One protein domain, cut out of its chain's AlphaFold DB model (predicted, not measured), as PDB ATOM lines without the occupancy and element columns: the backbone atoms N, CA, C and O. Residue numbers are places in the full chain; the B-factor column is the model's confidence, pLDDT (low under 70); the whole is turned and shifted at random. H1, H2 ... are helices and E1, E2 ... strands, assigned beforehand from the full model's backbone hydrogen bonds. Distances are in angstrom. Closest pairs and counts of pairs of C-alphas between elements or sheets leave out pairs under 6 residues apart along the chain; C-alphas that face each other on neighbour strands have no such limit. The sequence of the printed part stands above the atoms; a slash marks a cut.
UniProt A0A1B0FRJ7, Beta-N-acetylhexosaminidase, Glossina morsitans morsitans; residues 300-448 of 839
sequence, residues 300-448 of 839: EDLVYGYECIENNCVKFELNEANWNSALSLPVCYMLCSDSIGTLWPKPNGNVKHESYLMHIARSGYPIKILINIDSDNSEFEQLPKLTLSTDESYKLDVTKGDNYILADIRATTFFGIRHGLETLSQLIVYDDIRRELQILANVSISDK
ATOM      1  N   GLU A 300      87.323 104.130 134.152       58.19
ATOM      2  CA  GLU A 300      87.267 105.151 135.224       58.19
ATOM      3  C   GLU A 300      88.625 105.835 135.513       58.19
ATOM      4  O   GLU A 300      88.658 106.926 136.075       58.19
ATOM      5  N   ASP A 301      89.736 105.224 135.085       65.75
ATOM      6  CA  ASP A 301      91.105 105.700 135.307       65.75
ATOM      7  C   ASP A 301      91.676 106.573 134.162       65.75
ATOM      8  O   ASP A 301      92.756 107.148 134.313       65.75
ATOM      9  N   LEU A 302      91.020 106.649 132.995       71.00
ATOM     10  CA  LEU A 302      91.559 107.293 131.786       71.00
ATOM     11  C   LEU A 302      90.927 108.667 131.539       71.00
ATOM     12  O   LEU A 302      89.804 108.778 131.059       71.00
ATOM     13  N   VAL A 303      91.696 109.714 131.851       83.12
ATOM     14  CA  VAL A 303      91.229 111.112 131.834       83.12
ATOM     15  C   VAL A 303      91.684 111.878 130.586       83.12
ATOM     16  O   VAL A 303      90.992 112.790 130.142       83.12
ATOM     17  N   TYR A 304      92.825 111.518 129.989       90.56
ATOM     18  CA  TYR A 304      93.442 112.296 128.907       90.56
ATOM     19  C   TYR A 304      93.852 111.445 127.706       90.56
ATOM     20  O   TYR A 304      94.237 110.288 127.859       90.56
ATOM     21  N   GLY A 305      93.807 112.064 126.529       92.81
ATOM     22  CA  GLY A 305      94.353 111.552 125.277       92.81
ATOM     23  C   GLY A 305      95.045 112.664 124.493       92.81
ATOM     24  O   GLY A 305      95.110 113.807 124.951       92.81
ATOM     25  N   TYR A 306      95.572 112.314 123.324       94.56
ATOM     26  CA  TYR A 306      96.345 113.217 122.478       94.56
ATOM     27  C   TYR A 306      95.825 113.241 121.047       94.56
ATOM     28  O   TYR A 306      95.320 112.238 120.530       94.56
ATOM     29  N   GLU A 307      95.963 114.393 120.402       93.38
ATOM     30  CA  GLU A 307      95.769 114.578 118.965       93.38
ATOM     31  C   GLU A 307      96.972 115.299 118.365       93.38
ATOM     32  O   GLU A 307      97.675 116.048 119.043       93.38
ATOM     33  N   CYS A 308      97.210 115.050 117.080       91.44
ATOM     34  CA  CYS A 308      98.278 115.709 116.350       91.44
ATOM     35  C   CYS A 308      97.778 117.021 115.741       91.44
ATOM     36  O   CYS A 308      96.932 117.001 114.843       91.44
ATOM     37  N   ILE A 309      98.328 118.151 116.187       90.50
ATOM     38  CA  ILE A 309      98.037 119.485 115.649       90.50
ATOM     39  C   ILE A 309      99.357 120.158 115.272       90.50
ATOM     40  O   ILE A 309     100.217 120.382 116.120       90.50
ATOM     41  N   GLU A 310      99.515 120.489 113.985       86.06
ATOM     42  CA  GLU A 310     100.707 121.175 113.453       86.06
ATOM     43  C   GLU A 310     102.035 120.496 113.851       86.06
ATOM     44  O   GLU A 310     102.999 121.154 114.259       86.06
ATOM     45  N   ASN A 311     102.067 119.165 113.735       84.81
ATOM     46  CA  ASN A 311     103.173 118.290 114.130       84.81
ATOM     47  C   ASN A 311     103.504 118.291 115.631       84.81
ATOM     48  O   ASN A 311     104.647 118.019 115.999       84.81
ATOM     49  N   ASN A 312     102.523 118.595 116.487       88.19
ATOM     50  CA  ASN A 312     102.671 118.514 117.939       88.19
ATOM     51  C   ASN A 312     101.574 117.677 118.581       88.19
ATOM     52  O   ASN A 312     100.414 117.720 118.160       88.19
ATOM     53  N   CYS A 313     101.940 116.970 119.642       92.56
ATOM     54  CA  CYS A 313     100.999 116.217 120.455       92.56
ATOM     55  C   CYS A 313     100.314 117.113 121.480       92.56
ATOM     56  O   CYS A 313     100.891 117.476 122.507       92.56
ATOM     57  N   VAL A 314      99.052 117.444 121.207       93.75
ATOM     58  CA  VAL A 314      98.222 118.287 122.070       93.75
ATOM     59  C   VAL A 314      97.352 117.408 122.956       93.75
ATOM     60  O   VAL A 314      96.604 116.555 122.477       93.75
ATOM     61  N   LYS A 315      97.466 117.618 124.269       94.50
ATOM     62  CA  LYS A 315      96.719 116.891 125.296       94.50
ATOM     63  C   LYS A 315      95.298 117.438 125.429       94.50
ATOM     64  O   LYS A 315      95.108 118.646 125.554       94.50
ATOM     65  N   PHE A 316      94.306 116.556 125.497       93.94
ATOM     66  CA  PHE A 316      92.909 116.922 125.736       93.94
ATOM     67  C   PHE A 316      92.202 115.928 126.667       93.94
ATOM     68  O   PHE A 316      92.656 114.801 126.871       93.94
ATOM     69  N   GLU A 317      91.087 116.358 127.258       92.19
ATOM     70  CA  GLU A 317      90.264 115.529 128.147       92.19
ATOM     71  C   GLU A 317      89.389 114.548 127.353       92.19
ATOM     72  O   GLU A 317      88.695 114.921 126.397       92.19
ATOM     73  N   LEU A 318      89.417 113.280 127.757       90.25
ATOM     74  CA  LEU A 318      88.641 112.220 127.126       90.25
ATOM     75  C   LEU A 318      87.165 112.313 127.512       90.25
ATOM     76  O   LEU A 318      86.800 112.494 128.668       90.25
ATOM     77  N   ASN A 319      86.298 112.130 126.525       85.69
ATOM     78  CA  ASN A 319      84.856 112.014 126.674       85.69
ATOM     79  C   ASN A 319      84.315 110.959 125.694       85.69
ATOM     80  O   ASN A 319      85.033 110.449 124.830       85.69
ATOM     81  N   GLU A 320      83.028 110.629 125.810       81.50
ATOM     82  CA  GLU A 320      82.389 109.618 124.955       81.50
ATOM     83  C   GLU A 320      82.470 109.945 123.451       81.50
ATOM     84  O   GLU A 320      82.411 109.036 122.623       81.50
ATOM     85  N   ALA A 321      82.628 111.222 123.080       83.19
ATOM     86  CA  ALA A 321      82.678 111.650 121.686       83.19
ATOM     87  C   ALA A 321      84.076 111.527 121.056       83.19
ATOM     88  O   ALA A 321      84.167 111.248 119.861       83.19
ATOM     89  N   ASN A 322      85.156 111.722 121.823       85.62
ATOM     90  CA  ASN A 322      86.528 111.785 121.292       85.62
ATOM     91  C   ASN A 322      87.400 110.557 121.619       85.62
ATOM     92  O   ASN A 322      88.453 110.383 121.005       85.62
ATOM     93  N   TRP A 323      86.956 109.670 122.515       82.94
ATOM     94  CA  TRP A 323      87.707 108.479 122.933       82.94
ATOM     95  C   TRP A 323      88.206 107.614 121.769       82.94
ATOM     96  O   TRP A 323      89.359 107.190 121.746       82.94
ATOM     97  N   ASN A 324      87.354 107.366 120.770       83.25
ATOM     98  CA  ASN A 324      87.693 106.461 119.669       83.25
ATOM     99  C   ASN A 324      88.826 106.994 118.778       83.25
ATOM    100  O   ASN A 324      89.590 106.194 118.237       83.25
ATOM    101  N   SER A 325      88.929 108.316 118.630       86.50
ATOM    102  CA  SER A 325      89.961 108.992 117.837       86.50
ATOM    103  C   SER A 325      91.199 109.376 118.645       86.50
ATOM    104  O   SER A 325      92.196 109.770 118.050       86.50
ATOM    105  N   ALA A 326      91.152 109.271 119.975       89.81
ATOM    106  CA  ALA A 326      92.265 109.652 120.832       89.81
ATOM    107  C   ALA A 326      93.487 108.744 120.632       89.81
ATOM    108  O   ALA A 326      93.370 107.514 120.513       89.81
ATOM    109  N   LEU A 327      94.663 109.367 120.627       92.19
ATOM    110  CA  LEU A 327      95.962 108.705 120.593       92.19
ATOM    111  C   LEU A 327      96.567 108.685 121.999       92.19
ATOM    112  O   LEU A 327      96.392 109.636 122.763       92.19
ATOM    113  N   SER A 328      97.299 107.622 122.336       92.56
ATOM    114  CA  SER A 328      98.210 107.660 123.482       92.56
ATOM    115  C   SER A 328      99.397 108.575 123.183       92.56
ATOM    116  O   SER A 328      99.675 108.885 122.021       92.56
ATOM    117  N   LEU A 329     100.136 108.985 124.216       91.94
ATOM    118  CA  LEU A 329     101.314 109.837 124.036       91.94
ATOM    119  C   LEU A 329     102.359 109.195 123.096       91.94
ATOM    120  O   LEU A 329     102.715 109.841 122.108       91.94
ATOM    121  N   PRO A 330     102.794 107.927 123.285       91.44
ATOM    122  CA  PRO A 330     103.779 107.313 122.389       91.44
ATOM    123  C   PRO A 330     103.270 107.162 120.949       91.44
ATOM    124  O   PRO A 330     104.031 107.343 119.999       91.44
ATOM    125  N   VAL A 331     101.977 106.866 120.776       92.44
ATOM    126  CA  VAL A 331     101.339 106.755 119.455       92.44
ATOM    127  C   VAL A 331     101.282 108.110 118.760       92.44
ATOM    128  O   VAL A 331     101.575 108.205 117.568       92.44
ATOM    129  N   CYS A 332     100.942 109.169 119.495       92.94
ATOM    130  CA  CYS A 332     100.943 110.514 118.951       92.94
ATOM    131  C   CYS A 332     102.352 110.912 118.494       92.94
ATOM    132  O   CYS A 332     102.522 111.283 117.336       92.94
ATOM    133  N   TYR A 333     103.376 110.730 119.335       90.81
ATOM    134  CA  TYR A 333     104.768 111.025 118.976       90.81
ATOM    135  C   TYR A 333     105.231 110.241 117.743       90.81
ATOM    136  O   TYR A 333     105.927 110.778 116.882       90.81
ATOM    137  N   MET A 334     104.827 108.974 117.630       91.12
ATOM    138  CA  MET A 334     105.156 108.137 116.478       91.12
ATOM    139  C   MET A 334     104.604 108.699 115.163       91.12
ATOM    140  O   MET A 334     105.303 108.648 114.151       91.12
ATOM    141  N   LEU A 335     103.366 109.204 115.171       88.31
ATOM    142  CA  LEU A 335     102.629 109.590 113.963       88.31
ATOM    143  C   LEU A 335     102.673 111.087 113.642       88.31
ATOM    144  O   LEU A 335     102.423 111.456 112.497       88.31
ATOM    145  N   CYS A 336     102.924 111.936 114.637       84.38
ATOM    146  CA  CYS A 336     102.755 113.383 114.522       84.38
ATOM    147  C   CYS A 336     104.007 114.119 114.026       84.38
ATOM    148  O   CYS A 336     103.925 115.259 113.586       84.38
ATOM    149  N   SER A 337     105.176 113.484 114.061       70.62
ATOM    150  CA  SER A 337     106.407 114.081 113.543       70.62
ATOM    151  C   SER A 337     106.543 113.854 112.027       70.62
ATOM    152  O   SER A 337     106.124 112.827 111.498       70.62
ATOM    153  N   ASP A 338     107.213 114.780 111.320       64.69
ATOM    154  CA  ASP A 338     107.625 114.614 109.906       64.69
ATOM    155  C   ASP A 338     108.559 113.400 109.685       64.69
ATOM    156  O   ASP A 338     108.889 113.024 108.559       64.69
ATOM    157  N   SER A 339     109.039 112.808 110.776       72.56
ATOM    158  CA  SER A 339     109.736 111.528 110.838       72.56
ATOM    159  C   SER A 339     109.071 110.641 111.889       72.56
ATOM    160  O   SER A 339     108.285 111.119 112.690       72.56
ATOM    161  N   ILE A 340     109.423 109.359 111.958       87.56
ATOM    162  CA  ILE A 340     108.919 108.482 113.023       87.56
ATOM    163  C   ILE A 340     109.487 108.969 114.370       87.56
ATOM    164  O   ILE A 340     110.673 108.779 114.647       87.56
ATOM    165  N   GLY A 341     108.662 109.638 115.184       87.50
ATOM    166  CA  GLY A 341     109.122 110.393 116.357       87.50
ATOM    167  C   GLY A 341     109.656 109.539 117.508       87.50
ATOM    168  O   GLY A 341     110.391 110.036 118.353       87.50
ATOM    169  N   THR A 342     109.362 108.240 117.522       92.62
ATOM    170  CA  THR A 342     109.898 107.304 118.523       92.62
ATOM    171  C   THR A 342     111.325 106.851 118.236       92.62
ATOM    172  O   THR A 342     111.951 106.247 119.104       92.62
ATOM    173  N   LEU A 343     111.852 107.125 117.037       95.56
ATOM    174  CA  LEU A 343     113.192 106.694 116.663       95.56
ATOM    175  C   LEU A 343     114.267 107.594 117.275       95.56
ATOM    176  O   LEU A 343     114.281 108.813 117.065       95.56
ATOM    177  N   TRP A 344     115.224 106.963 117.951       96.88
ATOM    178  CA  TRP A 344     116.466 107.561 118.415       96.88
ATOM    179  C   TRP A 344     117.646 106.573 118.274       96.88
ATOM    180  O   TRP A 344     117.655 105.520 118.913       96.88
ATOM    181  N   PRO A 345     118.699 106.897 117.500       97.31
ATOM    182  CA  PRO A 345     118.829 108.043 116.603       97.31
ATOM    183  C   PRO A 345     117.824 108.056 115.447       97.31
ATOM    184  O   PRO A 345     117.383 107.006 114.978       97.31
ATOM    185  N   LYS A 346     117.548 109.249 114.917       94.25
ATOM    186  CA  LYS A 346     116.864 109.435 113.636       94.25
ATOM    187  C   LYS A 346     117.665 108.749 112.521       94.25
ATOM    188  O   LYS A 346     118.880 108.957 112.464       94.25
ATOM    189  N   PRO A 347     117.022 107.990 111.613       95.00
ATOM    190  CA  PRO A 347     117.710 107.415 110.463       95.00
ATOM    191  C   PRO A 347     118.333 108.488 109.560       95.00
ATOM    192  O   PRO A 347     117.744 109.544 109.331       95.00
ATOM    193  N   ASN A 348     119.519 108.201 109.033       91.25
ATOM    194  CA  ASN A 348     120.288 109.071 108.141       91.25
ATOM    195  C   ASN A 348     119.896 108.902 106.658       91.25
ATOM    196  O   ASN A 348     120.123 109.786 105.836       91.25
ATOM    197  N   GLY A 349     119.352 107.740 106.289       89.94
ATOM    198  CA  GLY A 349     118.952 107.445 104.913       89.94
ATOM    199  C   GLY A 349     117.459 107.645 104.647       89.94
ATOM    200  O   GLY A 349     116.775 108.433 105.295       89.94
ATOM    201  N   ASN A 350     116.948 106.940 103.635       90.62
ATOM    202  CA  ASN A 350     115.558 107.080 103.208       90.62
ATOM    203  C   ASN A 350     114.610 106.416 104.210       90.62
ATOM    204  O   ASN A 350     114.731 105.220 104.472       90.62
ATOM    205  N   VAL A 351     113.619 107.172 104.679       92.81
ATOM    206  CA  VAL A 351     112.508 106.676 105.496       92.81
ATOM    207  C   VAL A 351     111.215 106.879 104.718       92.81
ATOM    208  O   VAL A 351     110.916 107.984 104.267       92.81
ATOM    209  N   LYS A 352     110.449 105.806 104.541       91.69
ATOM    210  CA  LYS A 352     109.083 105.832 104.017       91.69
ATOM    211  C   LYS A 352     108.202 105.096 105.004       91.69
ATOM    212  O   LYS A 352     108.539 103.985 105.397       91.69
ATOM    213  N   HIS A 353     107.091 105.693 105.392       88.69
ATOM    214  CA  HIS A 353     106.106 105.032 106.232       88.69
ATOM    215  C   HIS A 353     104.710 105.513 105.863       88.69
ATOM    216  O   HIS A 353     104.534 106.612 105.335       88.69
ATOM    217  N   GLU A 354     103.723 104.680 106.154       83.25
ATOM    218  CA  GLU A 354     102.326 105.087 106.205       83.25
ATOM    219  C   GLU A 354     101.952 105.374 107.664       83.25
ATOM    220  O   GLU A 354     102.554 104.830 108.589       83.25
ATOM    221  N   SER A 355     100.946 106.215 107.899       76.94
ATOM    222  CA  SER A 355     100.429 106.489 109.249       76.94
ATOM    223  C   SER A 355      99.450 105.397 109.700       76.94
ATOM    224  O   SER A 355      98.324 105.683 110.105       76.94
ATOM    225  N   TYR A 356      99.846 104.129 109.554       80.69
ATOM    226  CA  TYR A 356      99.010 102.966 109.844       80.69
ATOM    227  C   TYR A 356      99.655 102.070 110.905       80.69
ATOM    228  O   TYR A 356     100.708 101.466 110.686       80.69
ATOM    229  N   LEU A 357      98.990 101.970 112.058       85.88
ATOM    230  CA  LEU A 357      99.404 101.134 113.182       85.88
ATOM    231  C   LEU A 357      98.673  99.795 113.177       85.88
ATOM    232  O   LEU A 357      97.499  99.690 112.811       85.88
ATOM    233  N   MET A 358      99.377  98.756 113.614       84.06
ATOM    234  CA  MET A 358      98.853  97.402 113.720       84.06
ATOM    235  C   MET A 358      99.045  96.832 115.119       84.06
ATOM    236  O   MET A 358     100.124  96.923 115.690       84.06
ATOM    237  N   HIS A 359      98.015  96.160 115.628       85.06
ATOM    238  CA  HIS A 359      98.056  95.477 116.917       85.06
ATOM    239  C   HIS A 359      98.900  94.187 116.883       85.06
ATOM    240  O   HIS A 359      98.694  93.313 116.027       85.06
ATOM    241  N   ILE A 360      99.791  94.033 117.867       82.19
ATOM    242  CA  ILE A 360     100.734  92.916 118.014       82.19
ATOM    243  C   ILE A 360     100.619  92.250 119.402       82.19
ATOM    244  O   ILE A 360     101.222  92.695 120.365       82.19
ATOM    245  N   ALA A 361      99.864  91.151 119.542       70.00
ATOM    246  CA  ALA A 361      99.831  90.327 120.772       70.00
ATOM    247  C   ALA A 361      99.047  89.010 120.567       70.00
ATOM    248  O   ALA A 361      98.670  88.686 119.445       70.00
ATOM    249  N   ARG A 362      98.737  88.267 121.651       55.50
ATOM    250  CA  ARG A 362      97.988  86.978 121.682       55.50
ATOM    251  C   ARG A 362      96.658  86.945 120.896       55.50
ATOM    252  O   ARG A 362      96.160  85.857 120.630       55.50
ATOM    253  N   SER A 363      96.088  88.099 120.549       57.72
ATOM    254  CA  SER A 363      94.881  88.270 119.720       57.72
ATOM    255  C   SER A 363      95.110  89.099 118.438       57.72
ATOM    256  O   SER A 363      94.162  89.311 117.682       57.72
ATOM    257  N   GLY A 364      96.337  89.582 118.203       70.69
ATOM    258  CA  GLY A 364      96.774  90.384 117.051       70.69
ATOM    259  C   GLY A 364      97.640  89.604 116.061       70.69
ATOM    260  O   GLY A 364      97.573  88.378 115.992       70.69
ATOM    261  N   TYR A 365      98.457  90.318 115.285       80.62
ATOM    262  CA  TYR A 365      99.332  89.700 114.287       80.62
ATOM    263  C   TYR A 365     100.680  89.298 114.917       80.62
ATOM    264  O   TYR A 365     101.319  90.140 115.550       80.62
ATOM    265  N   PRO A 366     101.157  88.049 114.753       89.06
ATOM    266  CA  PRO A 366     102.525  87.697 115.117       89.06
ATOM    267  C   PRO A 366     103.524  88.445 114.226       89.06
ATOM    268  O   PRO A 366     103.300  88.586 113.020       89.06
ATOM    269  N   ILE A 367     104.644  88.881 114.806       90.25
ATOM    270  CA  ILE A 367     105.762  89.462 114.054       90.25
ATOM    271  C   ILE A 367     106.691  88.326 113.623       90.25
ATOM    272  O   ILE A 367     107.208  87.583 114.458       90.25
ATOM    273  N   LYS A 368     106.910  88.191 112.316       92.81
ATOM    274  CA  LYS A 368     107.954  87.339 111.744       92.81
ATOM    275  C   LYS A 368     109.137  88.219 111.378       92.81
ATOM    276  O   LYS A 368     108.995  89.111 110.546       92.81
ATOM    277  N   ILE A 369     110.286  87.951 111.986       94.69
ATOM    278  CA  ILE A 369     111.530  88.656 111.687       94.69
ATOM    279  C   ILE A 369     112.321  87.802 110.698       94.69
ATOM    280  O   ILE A 369     112.672  86.661 111.004       94.69
ATOM    281  N   LEU A 370     112.569  88.342 109.509       95.88
ATOM    282  CA  LEU A 370     113.447  87.758 108.505       95.88
ATOM    283  C   LEU A 370     114.774  88.516 108.538       95.88
ATOM    284  O   LEU A 370     114.792  89.735 108.408       95.88
ATOM    285  N   ILE A 371     115.872  87.790 108.724       95.38
ATOM    286  CA  ILE A 371     117.225  88.349 108.756       95.38
ATOM    287  C   ILE A 371     117.960  87.860 107.515       95.38
ATOM    288  O   ILE A 371     118.062  86.651 107.301       95.38
ATOM    289  N   ASN A 372     118.486  88.789 106.719       93.31
ATOM    290  CA  ASN A 372     119.308  88.490 105.556       93.31
ATOM    291  C   ASN A 372     120.665  89.195 105.661       93.31
ATOM    292  O   ASN A 372     120.730  90.424 105.691       93.31
ATOM    293  N   ILE A 373     121.738  88.410 105.729       89.31
ATOM    294  CA  ILE A 373     123.108  88.919 105.791       89.31
ATOM    295  C   ILE A 373     123.769  88.626 104.448       89.31
ATOM    296  O   ILE A 373     123.966  87.462 104.108       89.31
ATOM    297  N   ASP A 374     124.135  89.674 103.710       81.25
ATOM    298  CA  ASP A 374     124.720  89.583 102.362       81.25
ATOM    299  C   ASP A 374     126.199  89.106 102.364       81.25
ATOM    300  O   ASP A 374     126.909  89.258 101.370       81.25
ATOM    301  N   SER A 375     126.698  88.543 103.471       66.81
ATOM    302  CA  SER A 375     128.100  88.132 103.634       66.81
ATOM    303  C   SER A 375     128.431  86.857 102.851       66.81
ATOM    304  O   SER A 375     127.681  85.879 102.904       66.81
ATOM    305  N   ASP A 376     129.612  86.811 102.225       58.91
ATOM    306  CA  ASP A 376     130.187  85.565 101.709       58.91
ATOM    307  C   ASP A 376     130.311  84.533 102.846       58.91
ATOM    308  O   ASP A 376     130.836  84.830 103.921       58.91
ATOM    309  N   ASN A 377     129.878  83.290 102.594       51.62
ATOM    310  CA  ASN A 377     129.808  82.191 103.574       51.62
ATOM    311  C   ASN A 377     131.115  81.909 104.362       51.62
ATOM    312  O   ASN A 377     131.094  81.154 105.333       51.62
ATOM    313  N   SER A 378     132.255  82.488 103.970       50.88
ATOM    314  CA  SER A 378     133.533  82.391 104.685       50.88
ATOM    315  C   SER A 378     133.607  83.192 105.991       50.88
ATOM    316  O   SER A 378     134.452  82.868 106.825       50.88
ATOM    317  N   GLU A 379     132.759  84.208 106.204       51.34
ATOM    318  CA  GLU A 379     132.759  84.990 107.457       51.34
ATOM    319  C   GLU A 379     132.153  84.234 108.651       51.34
ATOM    320  O   GLU A 379     132.435  84.580 109.793       51.34
ATOM    321  N   PHE A 380     131.414  83.142 108.428       56.50
ATOM    322  CA  PHE A 380     130.818  82.352 109.515       56.50
ATOM    323  C   PHE A 380     131.797  81.388 110.214       56.50
ATOM    324  O   PHE A 380     131.439  80.795 111.231       56.50
ATOM    325  N   GLU A 381     133.033  81.214 109.718       57.88
ATOM    326  CA  GLU A 381     134.058  80.415 110.420       57.88
ATOM    327  C   GLU A 381     134.769  81.197 111.550       57.88
ATOM    328  O   GLU A 381     135.440  80.580 112.382       57.88
ATOM    329  N   GLN A 382     134.637  82.531 111.610       68.12
ATOM    330  CA  GLN A 382     135.237  83.389 112.643       68.12
ATOM    331  C   GLN A 382     134.169  84.237 113.343       68.12
ATOM    332  O   GLN A 382     133.177  84.631 112.742       68.12
ATOM    333  N   LEU A 383     134.370  84.528 114.633       79.69
ATOM    334  CA  LEU A 383     133.465  85.421 115.359       79.69
ATOM    335  C   LEU A 383     133.505  86.827 114.732       79.69
ATOM    336  O   LEU A 383     134.602  87.337 114.484       79.69
ATOM    337  N   PRO A 384     132.345  87.475 114.508       86.19
ATOM    338  CA  PRO A 384     132.300  88.796 113.895       86.19
ATOM    339  C   PRO A 384     133.037  89.814 114.770       86.19
ATOM    340  O   PRO A 384     132.848  89.871 115.988       86.19
ATOM    341  N   LYS A 385     133.873  90.647 114.144       88.06
ATOM    342  CA  LYS A 385     134.668  91.680 114.817       88.06
ATOM    343  C   LYS A 385     134.387  93.048 114.206       88.06
ATOM    344  O   LYS A 385     134.490  93.222 112.993       88.06
ATOM    345  N   LEU A 386     134.052  94.017 115.056       92.31
ATOM    346  CA  LEU A 386     133.855  95.398 114.632       92.31
ATOM    347  C   LEU A 386     135.222  96.045 114.379       92.31
ATOM    348  O   LEU A 386     136.102  96.010 115.235       92.31
ATOM    349  N   THR A 387     135.396  96.633 113.200       92.88
ATOM    350  CA  THR A 387     136.611  97.337 112.770       92.88
ATOM    351  C   THR A 387     136.256  98.708 112.192       92.88
ATOM    352  O   THR A 387     135.097  98.964 111.874       92.88
ATOM    353  N   LEU A 388     137.228  99.605 112.009       91.12
ATOM    354  CA  LEU A 388     137.002 100.906 111.343       91.12
ATOM    355  C   LEU A 388     136.525 100.795 109.877       91.12
ATOM    356  O   LEU A 388     136.111 101.786 109.269       91.12
ATOM    357  N   SER A 389     136.634  99.613 109.274       91.75
ATOM    358  CA  SER A 389     136.154  99.315 107.922       91.75
ATOM    359  C   SER A 389     134.825  98.568 107.893       91.75
ATOM    360  O   SER A 389     134.300  98.346 106.807       91.75
ATOM    361  N   THR A 390     134.294  98.161 109.048       94.56
ATOM    362  CA  THR A 390     133.055  97.389 109.113       94.56
ATOM    363  C   THR A 390     131.877  98.227 108.633       94.56
ATOM    364  O   THR A 390     131.694  99.363 109.065       94.56
ATOM    365  N   ASP A 391     131.081  97.649 107.739       95.56
ATOM    366  CA  ASP A 391     129.844  98.256 107.270       95.56
ATOM    367  C   ASP A 391     128.724  98.008 108.287       95.56
ATOM    368  O   ASP A 391     128.403  96.871 108.631       95.56
ATOM    369  N   GLU A 392     128.164  99.102 108.795       97.50
ATOM    370  CA  GLU A 392     127.097  99.125 109.797       97.50
ATOM    371  C   GLU A 392     125.738  99.519 109.185       97.50
ATOM    372  O   GLU A 392     124.788  99.805 109.917       97.50
ATOM    373  N   SER A 393     125.639  99.590 107.854       97.81
ATOM    374  CA  SER A 393     124.398  99.926 107.158       97.81
ATOM    375  C   SER A 393     123.380  98.786 107.189       97.81
ATOM    376  O   SER A 393     123.729  97.605 107.258       97.81
ATOM    377  N   TYR A 394     122.098  99.144 107.138       98.12
ATOM    378  CA  TYR A 394     121.003  98.182 107.061       98.12
ATOM    379  C   TYR A 394     119.805  98.738 106.290       98.12
ATOM    380  O   TYR A 394     119.652  99.946 106.068       98.12
ATOM    381  N   LYS A 395     118.923  97.821 105.900       98.12
ATOM    382  CA  LYS A 395     117.586  98.098 105.396       98.12
ATOM    383  C   LYS A 395     116.570  97.337 106.240       98.12
ATOM    384  O   LYS A 395     116.763  96.153 106.491       98.12
ATOM    385  N   LEU A 396     115.512  98.014 106.669       97.81
ATOM    386  CA  LEU A 396     114.398  97.455 107.429       97.81
ATOM    387  C   LEU A 396     113.100  97.734 106.668       97.81
ATOM    388  O   LEU A 396     112.732  98.891 106.480       97.81
ATOM    389  N   ASP A 397     112.404  96.682 106.256       97.19
ATOM    390  CA  ASP A 397     111.080  96.759 105.648       97.19
ATOM    391  C   ASP A 397     110.061  96.050 106.562       97.19
ATOM    392  O   ASP A 397     110.151  94.845 106.791       97.19
ATOM    393  N   VAL A 398     109.080  96.788 107.091       95.62
ATOM    394  CA  VAL A 398     107.965  96.251 107.887       95.62
ATOM    395  C   VAL A 398     106.709  96.266 107.031       95.62
ATOM    396  O   VAL A 398     106.216  97.328 106.664       95.62
ATOM    397  N   THR A 399     106.164  95.097 106.712       94.00
ATOM    398  CA  THR A 399     104.999  94.955 105.825       94.00
ATOM    399  C   THR A 399     103.903  94.111 106.458       94.00
ATOM    400  O   THR A 399     104.156  93.193 107.245       94.00
ATOM    401  N   LYS A 400     102.656  94.419 106.103       89.19
ATOM    402  CA  LYS A 400     101.494  93.625 106.499       89.19
ATOM    403  C   LYS A 400     101.335  92.419 105.571       89.19
ATOM    404  O   LYS A 400     101.053  92.587 104.388       89.19
ATOM    405  N   GLY A 401     101.481  91.213 106.116       82.75
ATOM    406  CA  GLY A 401     101.042  89.976 105.471       82.75
ATOM    407  C   GLY A 401      99.583  89.648 105.807       82.75
ATOM    408  O   GLY A 401      98.929  90.372 106.559       82.75
ATOM    409  N   ASP A 402      99.079  88.523 105.296       83.25
ATOM    410  CA  ASP A 402      97.672  88.131 105.489       83.25
ATOM    411  C   ASP A 402      97.321  87.903 106.967       83.25
ATOM    412  O   ASP A 402      96.323  88.415 107.464       83.25
ATOM    413  N   ASN A 403      98.174  87.160 107.680       87.44
ATOM    414  CA  ASN A 403      97.974  86.754 109.079       87.44
ATOM    415  C   ASN A 403      99.203  87.022 109.967       87.44
ATOM    416  O   ASN A 403      99.297  86.484 111.066       87.44
ATOM    417  N   TYR A 404     100.171  87.814 109.503       89.56
ATOM    418  CA  TYR A 404     101.369  88.185 110.264       89.56
ATOM    419  C   TYR A 404     101.916  89.538 109.797       89.56
ATOM    420  O   TYR A 404     101.558  90.020 108.725       89.56
ATOM    421  N   ILE A 405     102.809  90.125 110.586       91.50
ATOM    422  CA  ILE A 405     103.619  91.283 110.190       91.50
ATOM    423  C   ILE A 405     105.015  90.767 109.860       91.50
ATOM    424  O   ILE A 405     105.601  90.033 110.655       91.50
ATOM    425  N   LEU A 406     105.528  91.095 108.679       94.44
ATOM    426  CA  LEU A 406     106.878  90.732 108.263       94.44
ATOM    427  C   LEU A 406     107.810  91.911 108.514       94.44
ATOM    428  O   LEU A 406     107.614  92.961 107.910       94.44
ATOM    429  N   ALA A 407     108.822  91.721 109.354       96.25
ATOM    430  CA  ALA A 407     109.953  92.630 109.479       96.25
ATOM    431  C   ALA A 407     111.163  91.997 108.777       96.25
ATOM    432  O   ALA A 407     111.750  91.047 109.292       96.25
ATOM    433  N   ASP A 408     111.496  92.482 107.584       97.19
ATOM    434  CA  ASP A 408     112.646  92.042 106.788       97.19
ATOM    435  C   ASP A 408     113.824  92.992 107.030       97.19
ATOM    436  O   ASP A 408     113.743  94.183 106.722       97.19
ATOM    437  N   ILE A 409     114.898  92.468 107.621       98.12
ATOM    438  CA  ILE A 409     116.122  93.200 107.936       98.12
ATOM    439  C   ILE A 409     117.249  92.652 107.071       98.12
ATOM    440  O   ILE A 409     117.607  91.476 107.169       98.12
ATOM    441  N   ARG A 410     117.846  93.529 106.266       97.69
ATOM    442  CA  ARG A 410     118.949  93.200 105.361       97.69
ATOM    443  C   ARG A 410     120.166  94.045 105.684       97.69
ATOM    444  O   ARG A 410     120.039  95.261 105.827       97.69
ATOM    445  N   ALA A 411     121.333  93.427 105.783       96.19
ATOM    446  CA  ALA A 411     122.594  94.134 105.981       96.19
ATOM    447  C   ALA A 411     123.768  93.327 105.428       96.19
ATOM    448  O   ALA A 411     123.678  92.116 105.241       96.19
ATOM    449  N   THR A 412     124.900  93.991 105.221       92.69
ATOM    450  CA  THR A 412     126.150  93.340 104.806       92.69
ATOM    451  C   THR A 412     126.817  92.579 105.946       92.69
ATOM    452  O   THR A 412     127.494  91.585 105.707       92.69
ATOM    453  N   THR A 413     126.612  93.017 107.192       93.06
ATOM    454  CA  THR A 413     127.248  92.431 108.377       93.06
ATOM    455  C   THR A 413     126.255  92.208 109.516       93.06
ATOM    456  O   THR A 413     125.189  92.828 109.584       93.06
ATOM    457  N   PHE A 414     126.652  91.372 110.483       93.44
ATOM    458  CA  PHE A 414     125.955  91.207 111.765       93.44
ATOM    459  C   PHE A 414     125.649  92.549 112.457       93.44
ATOM    460  O   PHE A 414     124.577  92.723 113.036       93.44
ATOM    461  N   PHE A 415     126.571  93.511 112.378       95.75
ATOM    462  CA  PHE A 415     126.445  94.799 113.058       95.75
ATOM    463  C   PHE A 415     125.318  95.648 112.465       95.75
ATOM    464  O   PHE A 415     124.539  96.231 113.219       95.75
ATOM    465  N   GLY A 416     125.162  95.640 111.136       96.75
ATOM    466  CA  GLY A 416     124.022  96.267 110.468       96.75
ATOM    467  C   GLY A 416     122.689  95.621 110.863       96.75
ATOM    468  O   GLY A 416     121.755  96.332 111.234       96.75
ATOM    469  N   ILE A 417     122.606  94.281 110.899       96.69
ATOM    470  CA  ILE A 417     121.396  93.576 111.373       96.69
ATOM    471  C   ILE A 417     121.032  93.992 112.793       96.69
ATOM    472  O   ILE A 417     119.868  94.280 113.071       96.69
ATOM    473  N   ARG A 418     122.015  94.044 113.695       96.94
ATOM    474  CA  ARG A 418     121.793  94.433 115.087       96.94
ATOM    475  C   ARG A 418     121.235  95.854 115.198       96.94
ATOM    476  O   ARG A 418     120.302  96.076 115.963       96.94
ATOM    477  N   HIS A 419     121.757  96.799 114.416       98.31
ATOM    478  CA  HIS A 419     121.215  98.162 114.357       98.31
ATOM    479  C   HIS A 419     119.791  98.193 113.791       98.31
ATOM    480  O   HIS A 419     118.962  98.947 114.295       98.31
ATOM    481  N   GLY A 420     119.486  97.350 112.802       97.94
ATOM    482  CA  GLY A 420     118.132  97.187 112.270       97.94
ATOM    483  C   GLY A 420     117.144  96.606 113.282       97.94
ATOM    484  O   GLY A 420     116.008  97.068 113.349       97.94
ATOM    485  N   LEU A 421     117.578  95.649 114.109       97.94
ATOM    486  CA  LEU A 421     116.781  95.104 115.214       97.94
ATOM    487  C   LEU A 421     116.501  96.161 116.287       97.94
ATOM    488  O   LEU A 421     115.383  96.229 116.789       97.94
ATOM    489  N   GLU A 422     117.486  97.007 116.594       97.94
ATOM    490  CA  GLU A 422     117.305  98.128 117.521       97.94
ATOM    491  C   GLU A 422     116.324  99.169 116.971       97.94
ATOM    492  O   GLU A 422     115.470  99.679 117.681       97.94
ATOM    493  N   THR A 423     116.384  99.474 115.676       97.88
ATOM    494  CA  THR A 423     115.389 100.362 115.061       97.88
ATOM    495  C   THR A 423     114.001  99.723 115.049       97.88
ATOM    496  O   THR A 423     113.020 100.410 115.309       97.88
ATOM    497  N   LEU A 424     113.896  98.413 114.795       97.00
ATOM    498  CA  LEU A 424     112.624  97.687 114.829       97.00
ATOM    499  C   LEU A 424     111.974  97.715 116.220       97.00
ATOM    500  O   LEU A 424     110.756  97.864 116.298       97.00
ATOM    501  N   SER A 425     112.751  97.590 117.303       95.25
ATOM    502  CA  SER A 425     112.207  97.646 118.668       95.25
ATOM    503  C   SER A 425     111.546  98.998 118.958       95.25
ATOM    504  O   SER A 425     110.474  99.037 119.551       95.25
ATOM    505  N   GLN A 426     112.116 100.091 118.444       95.06
ATOM    506  CA  GLN A 426     111.601 101.458 118.601       95.06
ATOM    507  C   GLN A 426     110.377 101.772 117.717       95.06
ATOM    508  O   GLN A 426     109.723 102.802 117.900       95.06
ATOM    509  N   LEU A 427     110.041 100.898 116.758       94.94
ATOM    510  CA  LEU A 427     108.788 100.969 115.991       94.94
ATOM    511  C   LEU A 427     107.603 100.334 116.726       94.94
ATOM    512  O   LEU A 427     106.478 100.395 116.225       94.94
ATOM    513  N   ILE A 428     107.851  99.706 117.876       93.12
ATOM    514  CA  ILE A 428     106.838  99.083 118.717       93.12
ATOM    515  C   ILE A 428     106.528 100.024 119.881       93.12
ATOM    516  O   ILE A 428     107.415 100.395 120.641       93.12
ATOM    517  N   VAL A 429     105.256 100.382 120.036       92.31
ATOM    518  CA  VAL A 429     104.765 101.250 121.112       92.31
ATOM    519  C   VAL A 429     103.653 100.576 121.892       92.31
ATOM    520  O   VAL A 429     102.928  99.720 121.379       92.31
ATOM    521  N   TYR A 430     103.503 100.981 123.148       90.94
ATOM    522  CA  TYR A 430     102.368 100.600 123.972       90.94
ATOM    523  C   TYR A 430     101.314 101.714 123.953       90.94
ATOM    524  O   TYR A 430     101.589 102.858 124.314       90.94
ATOM    525  N   ASP A 431     100.105 101.380 123.505       89.50
ATOM    526  CA  ASP A 431      98.926 102.233 123.611       89.50
ATOM    527  C   ASP A 431      98.284 101.981 124.979       89.50
ATOM    528  O   ASP A 431      97.670 100.939 125.210       89.50
ATOM    529  N   ASP A 432      98.458 102.914 125.913       87.00
ATOM    530  CA  ASP A 432      97.940 102.840 127.280       87.00
ATOM    531  C   ASP A 432      96.430 103.116 127.376       87.00
ATOM    532  O   ASP A 432      95.772 102.593 128.282       87.00
ATOM    533  N   ILE A 433      95.864 103.837 126.401       87.31
ATOM    534  CA  ILE A 433      94.422 104.060 126.240       87.31
ATOM    535  C   ILE A 433      93.732 102.730 125.926       87.31
ATOM    536  O   ILE A 433      92.772 102.337 126.596       87.31
ATOM    537  N   ARG A 434      94.248 101.996 124.934       84.38
ATOM    538  CA  ARG A 434      93.688 100.706 124.481       84.38
ATOM    539  C   ARG A 434      94.306  99.492 125.182       84.38
ATOM    540  O   ARG A 434      93.788  98.384 125.054       84.38
ATOM    541  N   ARG A 435      95.351  99.709 125.987       86.38
ATOM    542  CA  ARG A 435      96.134  98.701 126.727       86.38
ATOM    543  C   ARG A 435      96.684  97.603 125.825       86.38
ATOM    544  O   ARG A 435      96.560  96.411 126.120       86.38
ATOM    545  N   GLU A 436      97.278  98.010 124.714       87.25
ATOM    546  CA  GLU A 436      97.701  97.097 123.663       87.25
ATOM    547  C   GLU A 436      99.046  97.496 123.051       87.25
ATOM    548  O   GLU A 436      99.423  98.664 123.041       87.25
ATOM    549  N   LEU A 437      99.794  96.514 122.544       90.69
ATOM    550  CA  LEU A 437     101.032  96.778 121.815       90.69
ATOM    551  C   LEU A 437     100.708  97.010 120.339       90.69
ATOM    552  O   LEU A 437      99.962  96.239 119.725       90.69
ATOM    553  N   GLN A 438     101.302  98.048 119.768       91.00
ATOM    554  CA  GLN A 438     101.129  98.444 118.380       91.00
ATOM    555  C   GLN A 438     102.491  98.584 117.695       91.00
ATOM    556  O   GLN A 438     103.495  98.893 118.331       91.00
ATOM    557  N   ILE A 439     102.525  98.345 116.388       92.19
ATOM    558  CA  ILE A 439     103.699  98.559 115.537       92.19
ATOM    559  C   ILE A 439     103.308  99.362 114.301       92.19
ATOM    560  O   ILE A 439     102.217  99.177 113.751       92.19
ATOM    561  N   LEU A 440     104.213 100.223 113.840       88.62
ATOM    562  CA  LEU A 440     104.067 100.915 112.564       88.62
ATOM    563  C   LEU A 440     104.258  99.936 111.398       88.62
ATOM    564  O   LEU A 440     105.308  99.304 111.267       88.62
ATOM    565  N   ALA A 441     103.235  99.793 110.555       83.81
ATOM    566  CA  ALA A 441     103.269  98.919 109.386       83.81
ATOM    567  C   ALA A 441     103.526  99.712 108.096       83.81
ATOM    568  O   ALA A 441     103.362 100.928 108.048       83.81
ATOM    569  N   ASN A 442     103.926  99.002 107.038       89.56
ATOM    570  CA  ASN A 442     104.304  99.573 105.739       89.56
ATOM    571  C   ASN A 442     105.430 100.613 105.867       89.56
ATOM    572  O   ASN A 442     105.389 101.697 105.286       89.56
ATOM    573  N   VAL A 443     106.448 100.252 106.646       93.56
ATOM    574  CA  VAL A 443     107.651 101.053 106.879       93.56
ATOM    575  C   VAL A 443     108.781 100.517 106.010       93.56
ATOM    576  O   VAL A 443     108.976  99.311 105.915       93.56
ATOM    577  N   SER A 444     109.550 101.408 105.398       96.25
ATOM    578  CA  SER A 444     110.794 101.102 104.698       96.25
ATOM    579  C   SER A 444     111.857 102.102 105.134       96.25
ATOM    580  O   SER A 444     111.740 103.303 104.874       96.25
ATOM    581  N   ILE A 445     112.883 101.611 105.821       97.12
ATOM    582  CA  ILE A 445     114.008 102.387 106.344       97.12
ATOM    583  C   ILE A 445     115.286 101.853 105.706       97.12
ATOM    584  O   ILE A 445     115.564 100.658 105.752       97.12
ATOM    585  N   SER A 446     116.086 102.739 105.128       97.62
ATOM    586  CA  SER A 446     117.483 102.475 104.782       97.62
ATOM    587  C   SER A 446     118.347 103.426 105.587       97.62
ATOM    588  O   SER A 446     118.080 104.625 105.597       97.62
ATOM    589  N   ASP A 447     119.355 102.905 106.279       98.19
ATOM    590  CA  ASP A 447     120.064 103.678 107.291       98.19
ATOM    591  C   ASP A 447     121.530 103.248 107.434       98.19
ATOM    592  O   ASP A 447     121.899 102.114 107.121       98.19
ATOM    593  N   LYS A 448     122.376 104.188 107.864       97.94
ATOM    594  CA  LYS A 448     123.814 104.000 108.088       97.94
ATOM    595  C   LYS A 448     124.386 105.138 108.944       97.94
ATOM    596  O   LYS A 448     123.934 106.278 108.797       97.94
TER     597      LYS A 448
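Overview. This is residues 300 to 448 of the 839 residues of the protein "Beta-N-acetylhexosaminidase" of Glossina morsitans morsitans (UniProt A0A1B0FRJ7). Picture a long row of parts: the hairpin E1 and E2 at one end, then H1 packed between that hairpin and the small sheet E3 E8 E7, then a larger sheet E4 E6 E5 E9 with H3 over one face, two layers, and at the far end the small helix H2. The strand E8 runs on into E9 and so passes from the small sheet to the large one, and residues 351 to 352 of a long unnamed stretch pair along the edge strand E9. The printed part has 149 residues with three named helices and nine named strands, in the chain order E1 E2 H1 E3 E4 H2 E5 E6 H3 E7 E8 E9, and its class is mixed, helices and strands. The large sheet, order E4 E6 E5 E9, is mixed, while the other two sheets are antiparallel. The whole is elongated, 61 by 32 by 23 A, and only just loose, close to compact, with a radius of gyration of the C-alphas of 18.0 A.

Arrangement. Begin at the large sheet, where E4, residues 367 to 373, and E6, residues 405 to 411, are parallel at 16 degrees; look for N 370 and O 407, 2.8 A apart. E6 and E5, residues 394 to 400, form an antiparallel hairpin, with N 408 and O 397 at 2.8 A. E5 is antiparallel to E9, residues 443 to 447, at 178 degrees, with N 396 and O 445 at 2.8 A. This sheet is twisted, its C-alphas lying up to 4.1 A off the best plane. Over E6 and E5 you find H3, residues 414 to 426, at a height over the sheet of 8.0 A, slantwise to the strands at 33 degrees to E5 on the local plane. H3 touches E5, closest at the C-alphas of Tyr 394 and Gly 416, 4.9 A apart. Go back from E9 into E8, residues 436 to 440, which runs on into it at 61 degrees across a break of 2 residues. E8 is antiparallel to E3, residues 357 to 359, with N 358 and O 439 at 2.9 A, and forms a hairpin with E7, residues 428 to 431, with N 438 and O 429 at 2.8 A. H1, residues 329 to 336, is on this small sheet at a height of 9.0 A and touches E7, closest at the C-alphas of Pro 330 and Val 429, 6.3 A apart. H1 also touches E1, residues 304 to 309, where the C-alphas of Cys 308 and Cys 336 are closest at 5.4 A. E1 and E2, residues 312 to 317, form a hairpin with N 307 and O 314 at 3.1 A. H2, residues 377 to 381, is apart from H3 and on neither of the sheets E4 E6 E5 E9 and E3 E8 E7. In H1 and H3 every O i to N i+4 pair is within hydrogen-bond range; in H2 it is 0 of 1, with 0 of 2 O i to N i+3 pairs.

Along the chain. Find C-alpha 394 at (121.003, 98.182, 107.061); from there E5 runs 20.0 A to C-alpha 400. E6 spans 19.6 A and E4 19.2 A beside it. H3 starts at C-alpha 414, (125.955, 91.207, 111.765), and covers 18.9 A. E1, 15.8 A long, begins at C-alpha 304, (93.442, 112.296, 128.907), and E2 spans 16.3 A. E8 spans 13.4 A, and E9, 12.7 A, ends at C-alpha 447, (120.064, 103.678, 107.291). The shorter H1, E3, H2 and E7 have the residues given above.

Size, cuts and confidence. The two C-alphas farthest apart are those of Glu 320 and Ser 378, 61.4 A. The printed part has no cut. Long links join E2 to H1, H1 to E3 and H2 to E5. Mean pLDDT of the printed part is 87.7; look for values under 70 at residues 300 to 301, 338, 362 to 363 and 375 to 382, with H2 at a mean of 54.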